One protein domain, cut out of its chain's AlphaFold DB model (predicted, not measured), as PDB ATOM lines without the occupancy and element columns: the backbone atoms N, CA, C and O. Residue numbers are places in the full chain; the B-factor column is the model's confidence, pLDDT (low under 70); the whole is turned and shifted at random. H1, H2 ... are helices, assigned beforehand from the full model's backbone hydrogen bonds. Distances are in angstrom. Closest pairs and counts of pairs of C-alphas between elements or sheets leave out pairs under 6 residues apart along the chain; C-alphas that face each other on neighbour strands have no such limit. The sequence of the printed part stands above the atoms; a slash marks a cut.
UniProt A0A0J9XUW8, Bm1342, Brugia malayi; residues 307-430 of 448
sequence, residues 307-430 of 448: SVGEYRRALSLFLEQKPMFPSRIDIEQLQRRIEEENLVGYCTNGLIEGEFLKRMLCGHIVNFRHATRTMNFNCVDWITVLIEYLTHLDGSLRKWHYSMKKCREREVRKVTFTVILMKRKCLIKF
ATOM      1  N   SER A 307     311.712 173.276 284.737       94.24
ATOM      2  CA  SER A 307     313.107 172.964 284.434       94.24
ATOM      3  C   SER A 307     313.305 172.615 282.958       94.24
ATOM      4  O   SER A 307     312.357 172.284 282.242       94.24
ATOM      5  N   VAL A 308     314.552 172.675 282.487       91.74
ATOM      6  CA  VAL A 308     314.931 172.221 281.139       91.74
ATOM      7  C   VAL A 308     314.501 170.768 280.921       91.74
ATOM      8  O   VAL A 308     313.938 170.444 279.877       91.74
ATOM      9  N   GLY A 309     314.745 169.896 281.904       94.49
ATOM     10  CA  GLY A 309     314.432 168.471 281.829       94.49
ATOM     11  C   GLY A 309     312.932 168.201 281.752       94.49
ATOM     12  O   GLY A 309     312.497 167.457 280.873       94.49
ATOM     13  N   GLU A 310     312.140 168.844 282.617       95.73
ATOM     14  CA  GLU A 310     310.672 168.768 282.584       95.73
ATOM     15  C   GLU A 310     310.132 169.251 281.232       95.73
ATOM     16  O   GLU A 310     309.339 168.555 280.599       95.73
ATOM     17  N   TYR A 311     310.624 170.390 280.728       95.00
ATOM     18  CA  TYR A 311     310.178 170.916 279.440       95.00
ATOM     19  C   TYR A 311     310.578 170.016 278.264       95.00
ATOM     20  O   TYR A 311     309.783 169.813 277.353       95.00
ATOM     21  N   ARG A 312     311.777 169.420 278.279       94.12
ATOM     22  CA  ARG A 312     312.210 168.474 277.237       94.12
ATOM     23  C   ARG A 312     311.341 167.213 277.204       94.12
ATOM     24  O   ARG A 312     311.017 166.729 276.119       94.12
ATOM     25  N   ARG A 313     310.936 166.695 278.368       95.28
ATOM     26  CA  ARG A 313     309.973 165.583 278.444       95.28
ATOM     27  C   ARG A 313     308.614 166.003 277.895       95.28
ATOM     28  O   ARG A 313     308.096 165.323 277.020       95.28
ATOM     29  N   ALA A 314     308.115 167.177 278.285       95.44
ATOM     30  CA  ALA A 314     306.875 167.721 277.734       95.44
ATOM     31  C   ALA A 314     306.924 167.847 276.200       95.44
ATOM     32  O   ALA A 314     306.001 167.411 275.524       95.44
ATOM     33  N   LEU A 315     308.021 168.363 275.630       94.60
ATOM     34  CA  LEU A 315     308.253 168.408 274.177       94.60
ATOM     35  C   LEU A 315     308.160 167.035 273.504       94.60
ATOM     36  O   LEU A 315     307.658 166.945 272.385       94.60
ATOM     37  N   SER A 316     308.602 165.976 274.181       95.10
ATOM     38  CA  SER A 316     308.481 164.609 273.668       95.10
ATOM     39  C   SER A 316     307.015 164.166 273.610       95.10
ATOM     40  O   SER A 316     306.614 163.572 272.614       95.10
ATOM     41  N   LEU A 317     306.186 164.571 274.580       95.89
ATOM     42  CA  LEU A 317     304.734 164.338 274.548       95.89
ATOM     43  C   LEU A 317     304.044 165.074 273.392       95.89
ATOM     44  O   LEU A 317     303.160 164.520 272.746       95.89
ATOM     45  N   PHE A 318     304.482 166.292 273.047       93.44
ATOM     46  CA  PHE A 318     303.967 166.964 271.843       93.44
ATOM     47  C   PHE A 318     304.262 166.165 270.564       93.44
ATOM     48  O   PHE A 318     303.455 166.192 269.635       93.44
ATOM     49  N   LEU A 319     305.402 165.466 270.489       93.32
ATOM     50  CA  LEU A 319     305.759 164.655 269.320       93.32
ATOM     51  C   LEU A 319     304.884 163.405 269.170       93.32
ATOM     52  O   LEU A 319     304.685 162.970 268.034       93.32
ATOM     53  N   GLU A 320     304.322 162.868 270.258       93.35
ATOM     54  CA  GLU A 320     303.391 161.727 270.211       93.35
ATOM     55  C   GLU A 320     302.168 162.041 269.329       93.35
ATOM     56  O   GLU A 320     301.719 161.189 268.563       93.35
ATOM     57  N   GLN A 321     301.695 163.293 269.350       91.34
ATOM     58  CA  GLN A 321     300.556 163.753 268.543       91.34
ATOM     59  C   GLN A 321     300.906 164.054 267.074       91.34
ATOM     60  O   GLN A 321     300.010 164.277 266.262       91.34
ATOM     61  N   LYS A 322     302.199 164.103 266.713       89.11
ATOM     62  CA  LYS A 322     302.698 164.478 265.371       89.11
ATOM     63  C   LYS A 322     302.020 165.739 264.783       89.11
ATOM     64  O   LYS A 322     301.544 165.711 263.643       89.11
ATOM     65  N   PRO A 323     301.962 166.867 265.519       83.97
ATOM     66  CA  PRO A 323     301.205 168.035 265.088       83.97
ATOM     67  C   PRO A 323     301.850 168.685 263.859       83.97
ATOM     68  O   PRO A 323     303.034 169.014 263.861       83.97
ATOM     69  N   MET A 324     301.067 168.960 262.815       77.84
ATOM     70  CA  MET A 324     301.561 169.742 261.672       77.84
ATOM     71  C   MET A 324     301.778 171.219 262.059       77.84
ATOM     72  O   MET A 324     302.779 171.836 261.686       77.84
ATOM     73  N   PHE A 325     300.871 171.761 262.877       80.38
ATOM     74  CA  PHE A 325     300.885 173.133 263.388       80.38
ATOM     75  C   PHE A 325     300.578 173.148 264.889       80.38
ATOM     76  O   PHE A 325     299.811 172.298 265.342       80.38
ATOM     77  N   PRO A 326     301.056 174.149 265.655       81.68
ATOM     78  CA  PRO A 326     300.739 174.239 267.078       81.68
ATOM     79  C   PRO A 326     299.234 174.301 267.376       81.68
ATOM     80  O   PRO A 326     298.782 173.802 268.400       81.68
ATOM     81  N   SER A 327     298.427 174.875 266.478       81.18
ATOM     82  CA  SER A 327     296.967 174.931 266.632       81.18
ATOM     83  C   SER A 327     296.291 173.556 266.626       81.18
ATOM     84  O   SER A 327     295.200 173.443 267.171       81.18
ATOM     85  N   ARG A 328     296.931 172.525 266.055       84.88
ATOM     86  CA  ARG A 328     296.414 171.148 265.961       84.88
ATOM     87  C   ARG A 328     296.775 170.265 267.161       84.88
ATOM     88  O   ARG A 328     296.450 169.088 267.139       84.88
ATOM     89  N   ILE A 329     297.460 170.809 268.167       87.27
ATOM     90  CA  ILE A 329     297.759 170.085 269.407       87.27
ATOM     91  C   ILE A 329     296.471 169.950 270.221       87.27
ATOM     92  O   ILE A 329     295.891 170.978 270.601       87.27
ATOM     93  N   ASP A 330     296.090 168.706 270.502       90.51
ATOM     94  CA  ASP A 330     295.016 168.322 271.411       90.51
ATOM     95  C   ASP A 330     295.485 168.539 272.857       90.51
ATOM     96  O   ASP A 330     296.398 167.868 273.350       90.51
ATOM     97  N   ILE A 331     294.890 169.534 273.515       90.80
ATOM     98  CA  ILE A 331     295.250 169.921 274.879       90.80
ATOM     99  C   ILE A 331     294.749 168.911 275.909       90.80
ATOM    100  O   ILE A 331     295.441 168.695 276.897       90.80
ATOM    101  N   GLU A 332     293.607 168.266 275.682       91.82
ATOM    102  CA  GLU A 332     293.040 167.300 276.627       91.82
ATOM    103  C   GLU A 332     293.854 166.008 276.634       91.82
ATOM    104  O   GLU A 332     294.186 165.465 277.690       91.82
ATOM    105  N   GLN A 333     294.236 165.520 275.451       93.37
ATOM    106  CA  GLN A 333     295.159 164.394 275.340       93.37
ATOM    107  C   GLN A 333     296.521 164.733 275.961       93.37
ATOM    108  O   GLN A 333     297.082 163.919 276.693       93.37
ATOM    109  N   LEU A 334     297.050 165.931 275.686       93.97
ATOM    110  CA  LEU A 334     298.334 166.366 276.232       93.97
ATOM    111  C   LEU A 334     298.299 166.462 277.762       93.97
ATOM    112  O   LEU A 334     299.229 165.990 278.408       93.97
ATOM    113  N   GLN A 335     297.244 167.048 278.333       94.57
ATOM    114  CA  GLN A 335     297.081 167.194 279.781       94.57
ATOM    115  C   GLN A 335     297.062 165.829 280.479       94.57
ATOM    116  O   GLN A 335     297.807 165.636 281.434       94.57
ATOM    117  N   ARG A 336     296.314 164.851 279.945       94.12
ATOM    118  CA  ARG A 336     296.310 163.477 280.482       94.12
ATOM    119  C   ARG A 336     297.709 162.857 280.499       94.12
ATOM    120  O   ARG A 336     298.146 162.351 281.524       94.12
ATOM    121  N   ARG A 337     298.451 162.960 279.389       96.22
ATOM    122  CA  ARG A 337     299.830 162.438 279.304       96.22
ATOM    123  C   ARG A 337     300.789 163.157 280.257       96.22
ATOM    124  O   ARG A 337     301.688 162.535 280.808       96.22
ATOM    125  N   ILE A 338     300.614 164.462 280.465       94.45
ATOM    126  CA  ILE A 338     301.402 165.245 281.428       94.45
ATOM    127  C   ILE A 338     301.195 164.730 282.855       94.45
ATOM    128  O   ILE A 338     302.170 164.589 283.592       94.45
ATOM    129  N   GLU A 339     299.948 164.459 283.234       93.57
ATOM    130  CA  GLU A 339     299.593 163.921 284.549       93.57
ATOM    131  C   GLU A 339     300.141 162.500 284.733       93.57
ATOM    132  O   GLU A 339     300.770 162.221 285.754       93.57
ATOM    133  N   GLU A 340     300.006 161.637 283.719       94.88
ATOM    134  CA  GLU A 340     300.570 160.276 283.708       94.88
ATOM    135  C   GLU A 340     302.098 160.262 283.889       94.88
ATOM    136  O   GLU A 340     302.636 159.424 284.608       94.88
ATOM    137  N   GLU A 341     302.808 161.214 283.277       93.69
ATOM    138  CA  GLU A 341     304.269 161.356 283.378       93.69
ATOM    139  C   GLU A 341     304.717 162.172 284.607       93.69
ATOM    140  O   GLU A 341     305.906 162.481 284.757       93.69
ATOM    141  N   ASN A 342     303.779 162.558 285.482       92.98
ATOM    142  CA  ASN A 342     304.015 163.396 286.658       92.98
ATOM    143  C   ASN A 342     304.770 164.705 286.322       92.98
ATOM    144  O   ASN A 342     305.657 165.161 287.049       92.98
ATOM    145  N   LEU A 343     304.442 165.316 285.177       92.80
ATOM    146  CA  LEU A 343     304.993 166.594 284.711       92.80
ATOM    147  C   LEU A 343     304.141 167.770 285.203       92.80
ATOM    148  O   LEU A 343     303.759 168.646 284.425       92.80
ATOM    149  N   VAL A 344     303.883 167.792 286.507       90.73
ATOM    150  CA  VAL A 344     303.023 168.764 287.199       90.73
ATOM    151  C   VAL A 344     303.795 169.499 288.306       90.73
ATOM    152  O   VAL A 344     304.965 169.208 288.566       90.73
ATOM    153  N   GLY A 345     303.168 170.483 288.958       87.56
ATOM    154  CA  GLY A 345     303.715 171.120 290.171       87.56
ATOM    155  C   GLY A 345     304.696 172.279 289.943       87.56
ATOM    156  O   GLY A 345     305.392 172.698 290.867       87.56
ATOM    157  N   TYR A 346     304.755 172.831 288.731       91.72
ATOM    158  CA  TYR A 346     305.453 174.088 288.433       91.72
ATOM    159  C   TYR A 346     304.464 175.232 288.197       91.72
ATOM    160  O   TYR A 346     303.272 175.036 287.990       91.72
ATOM    161  N   CYS A 347     304.957 176.469 288.208       89.86
ATOM    162  CA  CYS A 347     304.132 177.639 287.930       89.86
ATOM    163  C   CYS A 347     303.743 177.696 286.438       89.86
ATOM    164  O   CYS A 347     304.582 177.970 285.578       89.86
ATOM    165  N   THR A 348     302.459 177.483 286.143       87.77
ATOM    166  CA  THR A 348     301.835 177.430 284.806       87.77
ATOM    167  C   THR A 348     301.207 178.753 284.360       87.77
ATOM    168  O   THR A 348     300.428 178.819 283.409       87.77
ATOM    169  N   ASN A 349     301.512 179.847 285.047       82.38
ATOM    170  CA  ASN A 349     300.808 181.117 284.904       82.38
ATOM    171  C   ASN A 349     299.280 181.052 285.172       82.38
ATOM    172  O   ASN A 349     298.536 181.880 284.645       82.38
ATOM    173  N   GLY A 350     298.818 180.114 286.005       77.00
ATOM    174  CA  GLY A 350     297.394 179.929 286.313       77.00
ATOM    175  C   GLY A 350     296.604 179.186 285.234       77.00
ATOM    176  O   GLY A 350     295.377 179.219 285.247       77.00
ATOM    177  N   LEU A 351     297.301 178.544 284.300       83.47
ATOM    178  CA  LEU A 351     296.725 177.679 283.273       83.47
ATOM    179  C   LEU A 351     296.864 176.212 283.695       83.47
ATOM    180  O   LEU A 351     297.678 175.894 284.559       83.47
ATOM    181  N   ILE A 352     296.138 175.310 283.043       87.80
ATOM    182  CA  ILE A 352     296.513 173.892 283.075       87.80
ATOM    183  C   ILE A 352     297.865 173.705 282.369       87.80
ATOM    184  O   ILE A 352     298.218 174.471 281.458       87.80
ATOM    185  N   GLU A 353     298.635 172.710 282.791       91.37
ATOM    186  CA  GLU A 353     299.995 172.448 282.320       91.37
ATOM    187  C   GLU A 353     300.075 172.337 280.793       91.37
ATOM    188  O   GLU A 353     300.943 172.962 280.177       91.37
ATOM    189  N   GLY A 354     299.149 171.610 280.162       91.75
ATOM    190  CA  GLY A 354     299.114 171.411 278.712       91.75
ATOM    191  C   GLY A 354     298.994 172.721 277.931       91.75
ATOM    192  O   GLY A 354     299.754 172.967 276.988       91.75
ATOM    193  N   GLU A 355     298.096 173.613 278.355       88.50
ATOM    194  CA  GLU A 355     297.899 174.921 277.718       88.50
ATOM    195  C   GLU A 355     299.103 175.846 277.958       88.50
ATOM    196  O   GLU A 355     299.583 176.520 277.038       88.50
ATOM    197  N   PHE A 356     299.656 175.841 279.174       90.38
ATOM    198  CA  PHE A 356     300.882 176.575 279.488       90.38
ATOM    199  C   PHE A 356     302.056 176.137 278.601       90.38
ATOM    200  O   PHE A 356     302.730 176.972 277.986       90.38
ATOM    201  N   LEU A 357     302.274 174.828 278.481       92.89
ATOM    202  CA  LEU A 357     303.341 174.245 277.676       92.89
ATOM    203  C   LEU A 357     303.163 174.540 276.184       92.89
ATOM    204  O   LEU A 357     304.136 174.909 275.515       92.89
ATOM    205  N   LYS A 358     301.932 174.457 275.656       91.36
ATOM    206  CA  LYS A 358     301.622 174.801 274.256       91.36
ATOM    207  C   LYS A 358     301.968 176.255 273.959       91.36
ATOM    208  O   LYS A 358     302.564 176.560 272.920       91.36
ATOM    209  N   ARG A 359     301.660 177.167 274.882       87.79
ATOM    210  CA  ARG A 359     302.016 178.588 274.761       87.79
ATOM    211  C   ARG A 359     303.518 178.815 274.812       87.79
ATOM    212  O   ARG A 359     304.034 179.577 273.991       87.79
ATOM    213  N   MET A 360     304.224 178.144 275.724       89.83
ATOM    214  CA  MET A 360     305.688 178.183 275.762       89.83
ATOM    215  C   MET A 360     306.287 177.714 274.434       89.83
ATOM    216  O   MET A 360     307.127 178.413 273.868       89.83
ATOM    217  N   LEU A 361     305.810 176.585 273.897       90.76
ATOM    218  CA  LEU A 361     306.224 176.070 272.590       90.76
ATOM    219  C   LEU A 361     305.996 177.105 271.484       90.76
ATOM    220  O   LEU A 361     306.928 177.424 270.747       90.76
ATOM    221  N   CYS A 362     304.798 177.689 271.395       86.80
ATOM    222  CA  CYS A 362     304.493 178.721 270.401       86.80
ATOM    223  C   CYS A 362     305.442 179.924 270.513       86.80
ATOM    224  O   CYS A 362     305.976 180.392 269.505       86.80
ATOM    225  N   GLY A 363     305.694 180.399 271.736       83.85
ATOM    226  CA  GLY A 363     306.631 181.490 271.996       83.85
ATOM    227  C   GLY A 363     308.055 181.157 271.549       83.85
ATOM    228  O   GLY A 363     308.714 181.981 270.909       83.85
ATOM    229  N   HIS A 364     308.524 179.938 271.819       84.44
ATOM    230  CA  HIS A 364     309.833 179.478 271.368       84.44
ATOM    231  C   HIS A 364     309.904 179.362 269.843       84.44
ATOM    232  O   HIS A 364     310.824 179.929 269.255       84.44
ATOM    233  N   ILE A 365     308.919 178.746 269.184       81.36
ATOM    234  CA  ILE A 365     308.864 178.650 267.714       81.36
ATOM    235  C   ILE A 365     308.957 180.041 267.077       81.36
ATOM    236  O   ILE A 365     309.753 180.251 266.163       81.36
ATOM    237  N   VAL A 366     308.192 181.018 267.575       77.74
ATOM    238  CA  VAL A 366     308.234 182.402 267.071       77.74
ATOM    239  C   VAL A 366     309.622 183.023 267.261       77.74
ATOM    240  O   VAL A 366     310.160 183.628 266.330       77.74
ATOM    241  N   ASN A 367     310.239 182.843 268.432       72.95
ATOM    242  CA  ASN A 367     311.582 183.355 268.707       72.95
ATOM    243  C   ASN A 367     312.645 182.729 267.788       72.95
ATOM    244  O   ASN A 367     313.477 183.457 267.239       72.95
ATOM    245  N   PHE A 368     312.597 181.413 267.570       70.51
ATOM    246  CA  PHE A 368     313.524 180.708 266.685       70.51
ATOM    247  C   PHE A 368     313.315 181.068 265.212       70.51
ATOM    248  O   PHE A 368     314.297 181.330 264.511       70.51
ATOM    249  N   ARG A 369     312.065 181.174 264.743       69.42
ATOM    250  CA  ARG A 369     311.743 181.659 263.389       69.42
ATOM    251  C   ARG A 369     312.322 183.051 263.148       69.42
ATOM    252  O   ARG A 369     312.964 183.286 262.126       69.42
ATOM    253  N   HIS A 370     312.171 183.959 264.114       67.82
ATOM    254  CA  HIS A 370     312.755 185.298 264.028       67.82
ATOM    255  C   HIS A 370     314.289 185.297 264.018       67.82
ATOM    256  O   HIS A 370     314.879 186.118 263.319       67.82
ATOM    257  N   ALA A 371     314.933 184.410 264.779       63.63
ATOM    258  CA  ALA A 371     316.392 184.343 264.856       63.63
ATOM    259  C   ALA A 371     317.030 183.715 263.606       63.63
ATOM    260  O   ALA A 371     318.065 184.180 263.142       63.63
ATOM    261  N   THR A 372     316.406 182.676 263.052       64.05
ATOM    262  CA  THR A 372     316.963 181.876 261.948       64.05
ATOM    263  C   THR A 372     316.514 182.340 260.565       64.05
ATOM    264  O   THR A 372     317.044 181.860 259.566       64.05
ATOM    265  N   ARG A 373     315.504 183.222 260.481       65.18
ATOM    266  CA  ARG A 373     314.820 183.608 259.228       65.18
ATOM    267  C   ARG A 373     314.326 182.407 258.406       65.18
ATOM    268  O   ARG A 373     314.119 182.522 257.205       65.18
ATOM    269  N   THR A 374     314.156 181.243 259.033       60.45
ATOM    270  CA  THR A 374     313.772 180.011 258.339       60.45
ATOM    271  C   THR A 374     312.257 179.840 258.429       60.45
ATOM    272  O   THR A 374     311.716 179.782 259.534       60.45
ATOM    273  N   MET A 375     311.563 179.781 257.287       57.80
ATOM    274  CA  MET A 375     310.089 179.749 257.252       57.80
ATOM    275  C   MET A 375     309.482 178.344 257.116       57.80
ATOM    276  O   MET A 375     308.370 178.123 257.586       57.80
ATOM    277  N   ASN A 376     310.219 177.371 256.575       67.19
ATOM    278  CA  ASN A 376     309.617 176.127 256.062       67.19
ATOM    279  C   ASN A 376     309.681 174.926 257.022       67.19
ATOM    280  O   ASN A 376     309.693 173.788 256.575       67.19
ATOM    281  N   PHE A 377     309.767 175.164 258.329       72.22
ATOM    282  CA  PHE A 377     309.792 174.086 259.327       72.22
ATOM    283  C   PHE A 377     308.382 173.882 259.881       72.22
ATOM    284  O   PHE A 377     307.758 174.845 260.362       72.22
ATOM    285  N   ASN A 378     307.899 172.639 259.819       80.56
ATOM    286  CA  ASN A 378     306.639 172.252 260.445       80.56
ATOM    287  C   ASN A 378     306.802 172.201 261.982       80.56
ATOM    288  O   ASN A 378     307.895 172.413 262.515       80.56
ATOM    289  N   CYS A 379     305.708 171.994 262.722       83.86
ATOM    290  CA  CYS A 379     305.775 172.001 264.186       83.86
ATOM    291  C   CYS A 379     306.656 170.869 264.746       83.86
ATOM    292  O   CYS A 379     307.415 171.122 265.679       83.86
ATOM    293  N   VAL A 380     306.606 169.667 264.161       87.12
ATOM    294  CA  VAL A 380     307.464 168.529 264.539       87.12
ATOM    295  C   VAL A 380     308.943 168.885 264.382       87.12
ATOM    296  O   VAL A 380     309.695 168.745 265.344       87.12
ATOM    297  N   ASP A 381     309.346 169.437 263.235       83.55
ATOM    298  CA  ASP A 381     310.738 169.819 262.977       83.55
ATOM    299  C   ASP A 381     311.228 170.842 264.011       83.55
ATOM    300  O   ASP A 381     312.339 170.741 264.534       83.55
ATOM    301  N   TRP A 382     310.387 171.830 264.343       85.18
ATOM    302  CA  TRP A 382     310.714 172.822 265.366       85.18
ATOM    303  C   TRP A 382     310.863 172.210 266.755       85.18
ATOM    304  O   TRP A 382     311.791 172.583 267.471       85.18
ATOM    305  N   ILE A 383     309.972 171.293 267.139       88.62
ATOM    306  CA  ILE A 383     310.053 170.595 268.424       88.62
ATOM    307  C   ILE A 383     311.348 169.778 268.493       88.62
ATOM    308  O   ILE A 383     312.060 169.867 269.490       88.62
ATOM    309  N   THR A 384     311.707 169.053 267.429       87.32
ATOM    310  CA  THR A 384     312.957 168.279 267.368       87.32
ATOM    311  C   THR A 384     314.190 169.174 267.514       87.32
ATOM    312  O   THR A 384     315.081 168.858 268.301       87.32
ATOM    313  N   VAL A 385     314.229 170.323 266.827       80.98
ATOM    314  CA  VAL A 385     315.304 171.321 266.996       80.98
ATOM    315  C   VAL A 385     315.370 171.826 268.441       80.98
ATOM    316  O   VAL A 385     316.462 171.986 268.987       80.98
ATOM    317  N   LEU A 386     314.218 172.070 269.072       83.51
ATOM    318  CA  LEU A 386     314.141 172.518 270.462       83.51
ATOM    319  C   LEU A 386     314.671 171.462 271.438       83.51
ATOM    320  O   LEU A 386     315.436 171.801 272.332       83.51
ATOM    321  N   ILE A 387     314.289 170.195 271.272       87.95
ATOM    322  CA  ILE A 387     314.761 169.086 272.118       87.95
ATOM    323  C   ILE A 387     316.284 168.946 272.022       87.95
ATOM    324  O   ILE A 387     316.956 168.831 273.050       87.95
ATOM    325  N   GLU A 388     316.828 169.001 270.806       81.84
ATOM    326  CA  GLU A 388     318.273 168.924 270.576       81.84
ATOM    327  C   GLU A 388     318.992 170.094 271.253       81.84
ATOM    328  O   GLU A 388     319.929 169.900 272.025       81.84
ATOM    329  N   TYR A 389     318.482 171.312 271.058       78.84
ATOM    330  CA  TYR A 389     318.997 172.507 271.718       78.84
ATOM    331  C   TYR A 389     319.043 172.357 273.249       78.84
ATOM    332  O   TYR A 389     320.069 172.617 273.876       78.84
ATOM    333  N   LEU A 390     317.943 171.901 273.850       84.03
ATOM    334  CA  LEU A 390     317.818 171.739 275.299       84.03
ATOM    335  C   LEU A 390     318.721 170.642 275.860       84.03
ATOM    336  O   LEU A 390     319.044 170.676 277.042       84.03
ATOM    337  N   THR A 391     319.156 169.691 275.033       83.71
ATOM    338  CA  THR A 391     320.077 168.626 275.450       83.71
ATOM    339  C   THR A 391     321.481 169.148 275.755       83.71
ATOM    340  O   THR A 391     322.222 168.510 276.496       83.71
ATOM    341  N   HIS A 392     321.828 170.345 275.274       79.64
ATOM    342  CA  HIS A 392     323.070 171.029 275.637       79.64
ATOM    343  C   HIS A 392     322.991 171.827 276.945       79.64
ATOM    344  O   HIS A 392     324.009 172.363 277.385       79.64
ATOM    345  N   LEU A 393     321.807 171.944 277.548       83.17
ATOM    346  CA  LEU A 393     321.610 172.648 278.810       83.17
ATOM    347  C   LEU A 393     321.502 171.650 279.967       83.17
ATOM    348  O   LEU A 393     321.043 170.521 279.798       83.17
ATOM    349  N   ASP A 394     321.883 172.093 281.165       87.31
ATOM    350  CA  ASP A 394     321.643 171.336 282.393       87.31
ATOM    351  C   ASP A 394     320.131 171.150 282.601       87.31
ATOM    352  O   ASP A 394     319.373 172.123 282.673       87.31
ATOM    353  N   GLY A 395     319.699 169.891 282.714       90.04
ATOM    354  CA  GLY A 395     318.299 169.510 282.896       90.04
ATOM    355  C   GLY A 395     317.651 170.100 284.152       90.04
ATOM    356  O   GLY A 395     316.435 170.289 284.163       90.04
ATOM    357  N   SER A 396     318.436 170.432 285.180       92.83
ATOM    358  CA  SER A 396     317.959 171.008 286.443       92.83
ATOM    359  C   SER A 396     317.708 172.521 286.376       92.83
ATOM    360  O   SER A 396     317.045 173.089 287.249       92.83
ATOM    361  N   LEU A 397     318.192 173.200 285.331       90.76
ATOM    362  CA  LEU A 397     318.099 174.652 285.205       90.76
ATOM    363  C   LEU A 397     316.633 175.092 285.044       90.76
ATOM    364  O   LEU A 397     315.930 174.590 284.174       90.76
ATOM    365  N   ARG A 398     316.166 176.073 285.836       89.51
ATOM    366  CA  ARG A 398     314.761 176.561 285.834       89.51
ATOM    367  C   ARG A 398     314.551 177.969 285.241       89.51
ATOM    368  O   ARG A 398     313.453 178.318 284.823       89.51
ATOM    369  N   LYS A 399     315.608 178.787 285.121       83.47
ATOM    370  CA  LYS A 399     315.556 180.156 284.535       83.47
ATOM    371  C   LYS A 399     315.990 180.226 283.058       83.47
ATOM    372  O   LYS A 399     316.198 181.309 282.515       83.47
ATOM    373  N   TRP A 400     316.106 179.074 282.405       81.49
ATOM    374  CA  TRP A 400     316.670 178.884 281.063       81.49
ATOM    375  C   TRP A 400     315.883 179.574 279.931       81.49
ATOM    376  O   TRP A 400     316.468 180.037 278.949       81.49
ATOM    377  N   HIS A 401     314.560 179.704 280.054       74.38
ATOM    378  CA  HIS A 401     313.734 180.285 278.992       74.38
ATOM    379  C   HIS A 401     313.879 181.819 278.894       74.38
ATOM    380  O   HIS A 401     313.750 182.382 277.807       74.38
ATOM    381  N   TYR A 402     314.249 182.519 279.981       62.27
ATOM    382  CA  TYR A 402     314.565 183.957 279.930       62.27
ATOM    383  C   TYR A 402     315.817 184.245 279.087       62.27
ATOM    384  O   TYR A 402     315.901 185.280 278.417       62.27
ATOM    385  N   SER A 403     316.779 183.317 279.080       57.10
ATOM    386  CA  SER A 403     318.007 183.408 278.285       57.10
ATOM    387  C   SER A 403     317.807 183.149 276.795       57.10
ATOM    388  O   SER A 403     318.641 183.609 276.018       57.10
ATOM    389  N   MET A 404     316.693 182.550 276.351       59.74
ATOM    390  CA  MET A 404     316.445 182.367 274.912       59.74
ATOM    391  C   MET A 404     316.436 183.690 274.139       59.74
ATOM    392  O   MET A 404     316.846 183.750 272.980       59.74
ATOM    393  N   LYS A 405     316.057 184.797 274.794       49.84
ATOM    394  CA  LYS A 405     316.138 186.138 274.198       49.84
ATOM    395  C   LYS A 405     317.588 186.558 273.884       49.84
ATOM    396  O   LYS A 405     317.793 187.354 272.969       49.84
ATOM    397  N   LYS A 406     318.577 186.006 274.607       43.60
ATOM    398  CA  LYS A 406     320.032 186.187 274.425       43.60
ATOM    399  C   LYS A 406     320.700 185.103 273.564       43.60
ATOM    400  O   LYS A 406     321.821 185.329 273.116       43.60
ATOM    401  N   CYS A 407     320.027 183.999 273.223       47.03
ATOM    402  CA  CYS A 407     320.563 182.997 272.282       47.03
ATOM    403  C   CYS A 407     320.866 183.562 270.882       47.03
ATOM    404  O   CYS A 407     321.524 182.891 270.094       47.03
ATOM    405  N   ARG A 408     320.463 184.813 270.603       46.64
ATOM    406  CA  ARG A 408     320.700 185.577 269.368       46.64
ATOM    407  C   ARG A 408     322.159 185.670 268.905       46.64
ATOM    408  O   ARG A 408     322.352 185.864 267.713       46.64
ATOM    409  N   GLU A 409     323.164 185.542 269.775       41.52
ATOM    410  CA  GLU A 409     324.542 185.913 269.388       41.52
ATOM    411  C   GLU A 409     325.595 184.801 269.488       41.52
ATOM    412  O   GLU A 409     326.544 184.813 268.708       41.52
ATOM    413  N   ARG A 410     325.446 183.801 270.370       41.47
ATOM    414  CA  ARG A 410     326.470 182.740 270.532       41.47
ATOM    415  C   ARG A 410     326.014 181.335 270.149       41.47
ATOM    416  O   ARG A 410     326.835 180.542 269.698       41.47
ATOM    417  N   GLU A 411     324.718 181.040 270.222       47.53
ATOM    418  CA  GLU A 411     324.189 179.706 269.901       47.53
ATOM    419  C   GLU A 411     323.511 179.628 268.538       47.53
ATOM    420  O   GLU A 411     323.374 178.529 268.011       47.53
ATOM    421  N   VAL A 412     323.206 180.765 267.892       45.77
ATOM    422  CA  VAL A 412     322.730 180.775 266.499       45.77
ATOM    423  C   VAL A 412     323.692 180.013 265.595       45.77
ATOM    424  O   VAL A 412     323.210 179.319 264.722       45.77
ATOM    425  N   ARG A 413     325.015 180.012 265.809       44.68
ATOM    426  CA  ARG A 413     325.915 179.179 264.986       44.68
ATOM    427  C   ARG A 413     325.722 177.679 265.212       44.68
ATOM    428  O   ARG A 413     325.685 176.947 264.233       44.68
ATOM    429  N   LYS A 414     325.543 177.218 266.455       49.35
ATOM    430  CA  LYS A 414     325.310 175.793 266.766       49.35
ATOM    431  C   LYS A 414     323.912 175.335 266.361       49.35
ATOM    432  O   LYS A 414     323.772 174.275 265.763       49.35
ATOM    433  N   VAL A 415     322.891 176.155 266.603       50.40
ATOM    434  CA  VAL A 415     321.516 175.895 266.162       50.40
ATOM    435  C   VAL A 415     321.424 175.981 264.645       50.40
ATOM    436  O   VAL A 415     320.829 175.107 264.044       50.40
ATOM    437  N   THR A 416     322.063 176.954 263.993       51.91
ATOM    438  CA  THR A 416     322.130 177.017 262.523       51.91
ATOM    439  C   THR A 416     322.886 175.816 261.979       51.91
ATOM    440  O   THR A 416     322.434 175.236 261.008       51.91
ATOM    441  N   PHE A 417     323.971 175.371 262.619       49.74
ATOM    442  CA  PHE A 417     324.668 174.145 262.230       49.74
ATOM    443  C   PHE A 417     323.787 172.906 262.409       49.74
ATOM    444  O   PHE A 417     323.734 172.080 261.512       49.74
ATOM    445  N   THR A 418     323.025 172.814 263.498       54.69
ATOM    446  CA  THR A 418     322.070 171.723 263.757       54.69
ATOM    447  C   THR A 418     320.906 171.757 262.772       54.69
ATOM    448  O   THR A 418     320.551 170.732 262.214       54.69
ATOM    449  N   VAL A 419     320.363 172.936 262.470       54.64
ATOM    450  CA  VAL A 419     319.310 173.161 261.469       54.64
ATOM    451  C   VAL A 419     319.832 172.870 260.060       54.64
ATOM    452  O   VAL A 419     319.121 172.260 259.270       54.64
ATOM    453  N   ILE A 420     321.074 173.239 259.734       56.96
ATOM    454  CA  ILE A 420     321.746 172.891 258.472       56.96
ATOM    455  C   ILE A 420     321.995 171.385 258.405       56.96
ATOM    456  O   ILE A 420     321.753 170.785 257.364       56.96
ATOM    457  N   LEU A 421     322.447 170.759 259.492       55.32
ATOM    458  CA  LEU A 421     322.652 169.316 259.583       55.32
ATOM    459  C   LEU A 421     321.332 168.561 259.477       55.32
ATOM    460  O   LEU A 421     321.287 167.551 258.791       55.32
ATOM    461  N   MET A 422     320.258 169.046 260.098       56.93
ATOM    462  CA  MET A 422     318.918 168.477 259.981       56.93
ATOM    463  C   MET A 422     318.377 168.668 258.569       56.93
ATOM    464  O   MET A 422     317.915 167.698 257.985       56.93
ATOM    465  N   LYS A 423     318.536 169.851 257.953       57.21
ATOM    466  CA  LYS A 423     318.240 170.045 256.524       57.21
ATOM    467  C   LYS A 423     319.034 169.073 255.659       57.21
ATOM    468  O   LYS A 423     318.449 168.459 254.781       57.21
ATOM    469  N   ARG A 424     320.334 168.891 255.914       56.73
ATOM    470  CA  ARG A 424     321.177 167.923 255.196       56.73
ATOM    471  C   ARG A 424     320.704 166.490 255.422       56.73
ATOM    472  O   ARG A 424     320.570 165.771 254.448       56.73
ATOM    473  N   LYS A 425     320.394 166.083 256.653       56.96
ATOM    474  CA  LYS A 425     319.863 164.746 256.967       56.96
ATOM    475  C   LYS A 425     318.505 164.512 256.300       56.96
ATOM    476  O   LYS A 425     318.312 163.454 255.716       56.96
ATOM    477  N   CYS A 426     317.600 165.490 256.325       53.33
ATOM    478  CA  CYS A 426     316.314 165.422 255.629       53.33
ATOM    479  C   CYS A 426     316.486 165.384 254.106       53.33
ATOM    480  O   CYS A 426     315.840 164.569 253.461       53.33
ATOM    481  N   LEU A 427     317.381 166.198 253.535       46.17
ATOM    482  CA  LEU A 427     317.704 166.182 252.103       46.17
ATOM    483  C   LEU A 427     318.333 164.854 251.675       46.17
ATOM    484  O   LEU A 427     317.945 164.317 250.646       46.17
ATOM    485  N   ILE A 428     319.251 164.298 252.471       50.61
ATOM    486  CA  ILE A 428     319.845 162.976 252.231       50.61
ATOM    487  C   ILE A 428     318.759 161.903 252.294       50.61
ATOM    488  O   ILE A 428     318.663 161.096 251.381       50.61
ATOM    489  N   LYS A 429     317.896 161.921 253.319       57.41
ATOM    490  CA  LYS A 429     316.790 160.963 253.440       57.41
ATOM    491  C   LYS A 429     315.821 161.064 252.256       57.41
ATOM    492  O   LYS A 429     315.431 160.042 251.711       57.41
ATOM    493  N   PHE A 430     315.482 162.280 251.827       49.18
ATOM    494  CA  PHE A 430     314.627 162.519 250.663       49.18
ATOM    495  C   PHE A 430     315.285 162.051 249.356       49.18
ATOM    496  O   PHE A 430     314.639 161.387 248.553       49.18
TER     497      PHE A 430
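What this domain is: This is residues 307 to 430 of the 448 residues of the protein "Bm1342" of Brugia malayi (UniProt A0A0J9XUW8). The longest helix, H3, crosses one side of a row of four tilted helices, H2, H1, H4 and H6, and meets the row's end members H2 and H6 with its two ends. H1 and H4 make the middle of the row, short H5 is near the start of H1, and residues 424 to 430 of H6 stick out. The printed part has 124 residues with six named helices, H1 to H6 in chain order, and no named strand: all helix. It is compact, with a radius of gyration of the C-alphas of 14.4 A and spans of 37 by 31 by 21 A.

Where its parts are: H3, residues 353 to 372, is 28.1 A long, from C-alpha 353 at (299.995, 172.448, 282.320). H1 holds residues 308 to 320, 19.0 A; H2 331 to 340, 14.1 A; H4 379 to 391, 18.5 A; H5 400 to 403, 5.5 A. H6, residues 412 to 430, is 25.5 A long and ends at (314.627, 162.519, 250.663).

How they stand to each other: Residues 353 to 355 of H3 touch H2, closest C-alphas Gly 354 and Gln 335, 4.8 A, at a steep tilt of 69.9 degrees, only just short of about perpendicular. H3 and H6 only just touch, with 3 pairs of C-alphas within 8 A, closest Thr 372 and Thr 416, 7.1 A. H3 is close but not clearly touching to H1 and H4, about perpendicular at 86 and 89 degrees. H1 and H4 touch at Arg 312 and Ile 387, closest C-alphas 5.8 A, a shallow tilt of 26 degrees, opposite ways. H1 touches H2 with residues 314 to 318 alone, closest C-alphas Leu 317 and Leu 334, 6.9 A. H4 touches H6, closest C-alphas Tyr 389 and Val 415, 7.0 A, at a steep tilt of 50 degrees. H5 touches no helix. Every O i to N i+4 pair is within hydrogen-bond range in H1, H2, H3, H4 and H6; H5 is too short for one.

The domain as a whole: The C-alphas farthest apart, Gly 350 and Ile 428, are 44.2 A apart. The printed part has no cut, and the link from H2 to H3 is long. Confidence is under 70 at residues 369 to 376 and 402 to 430.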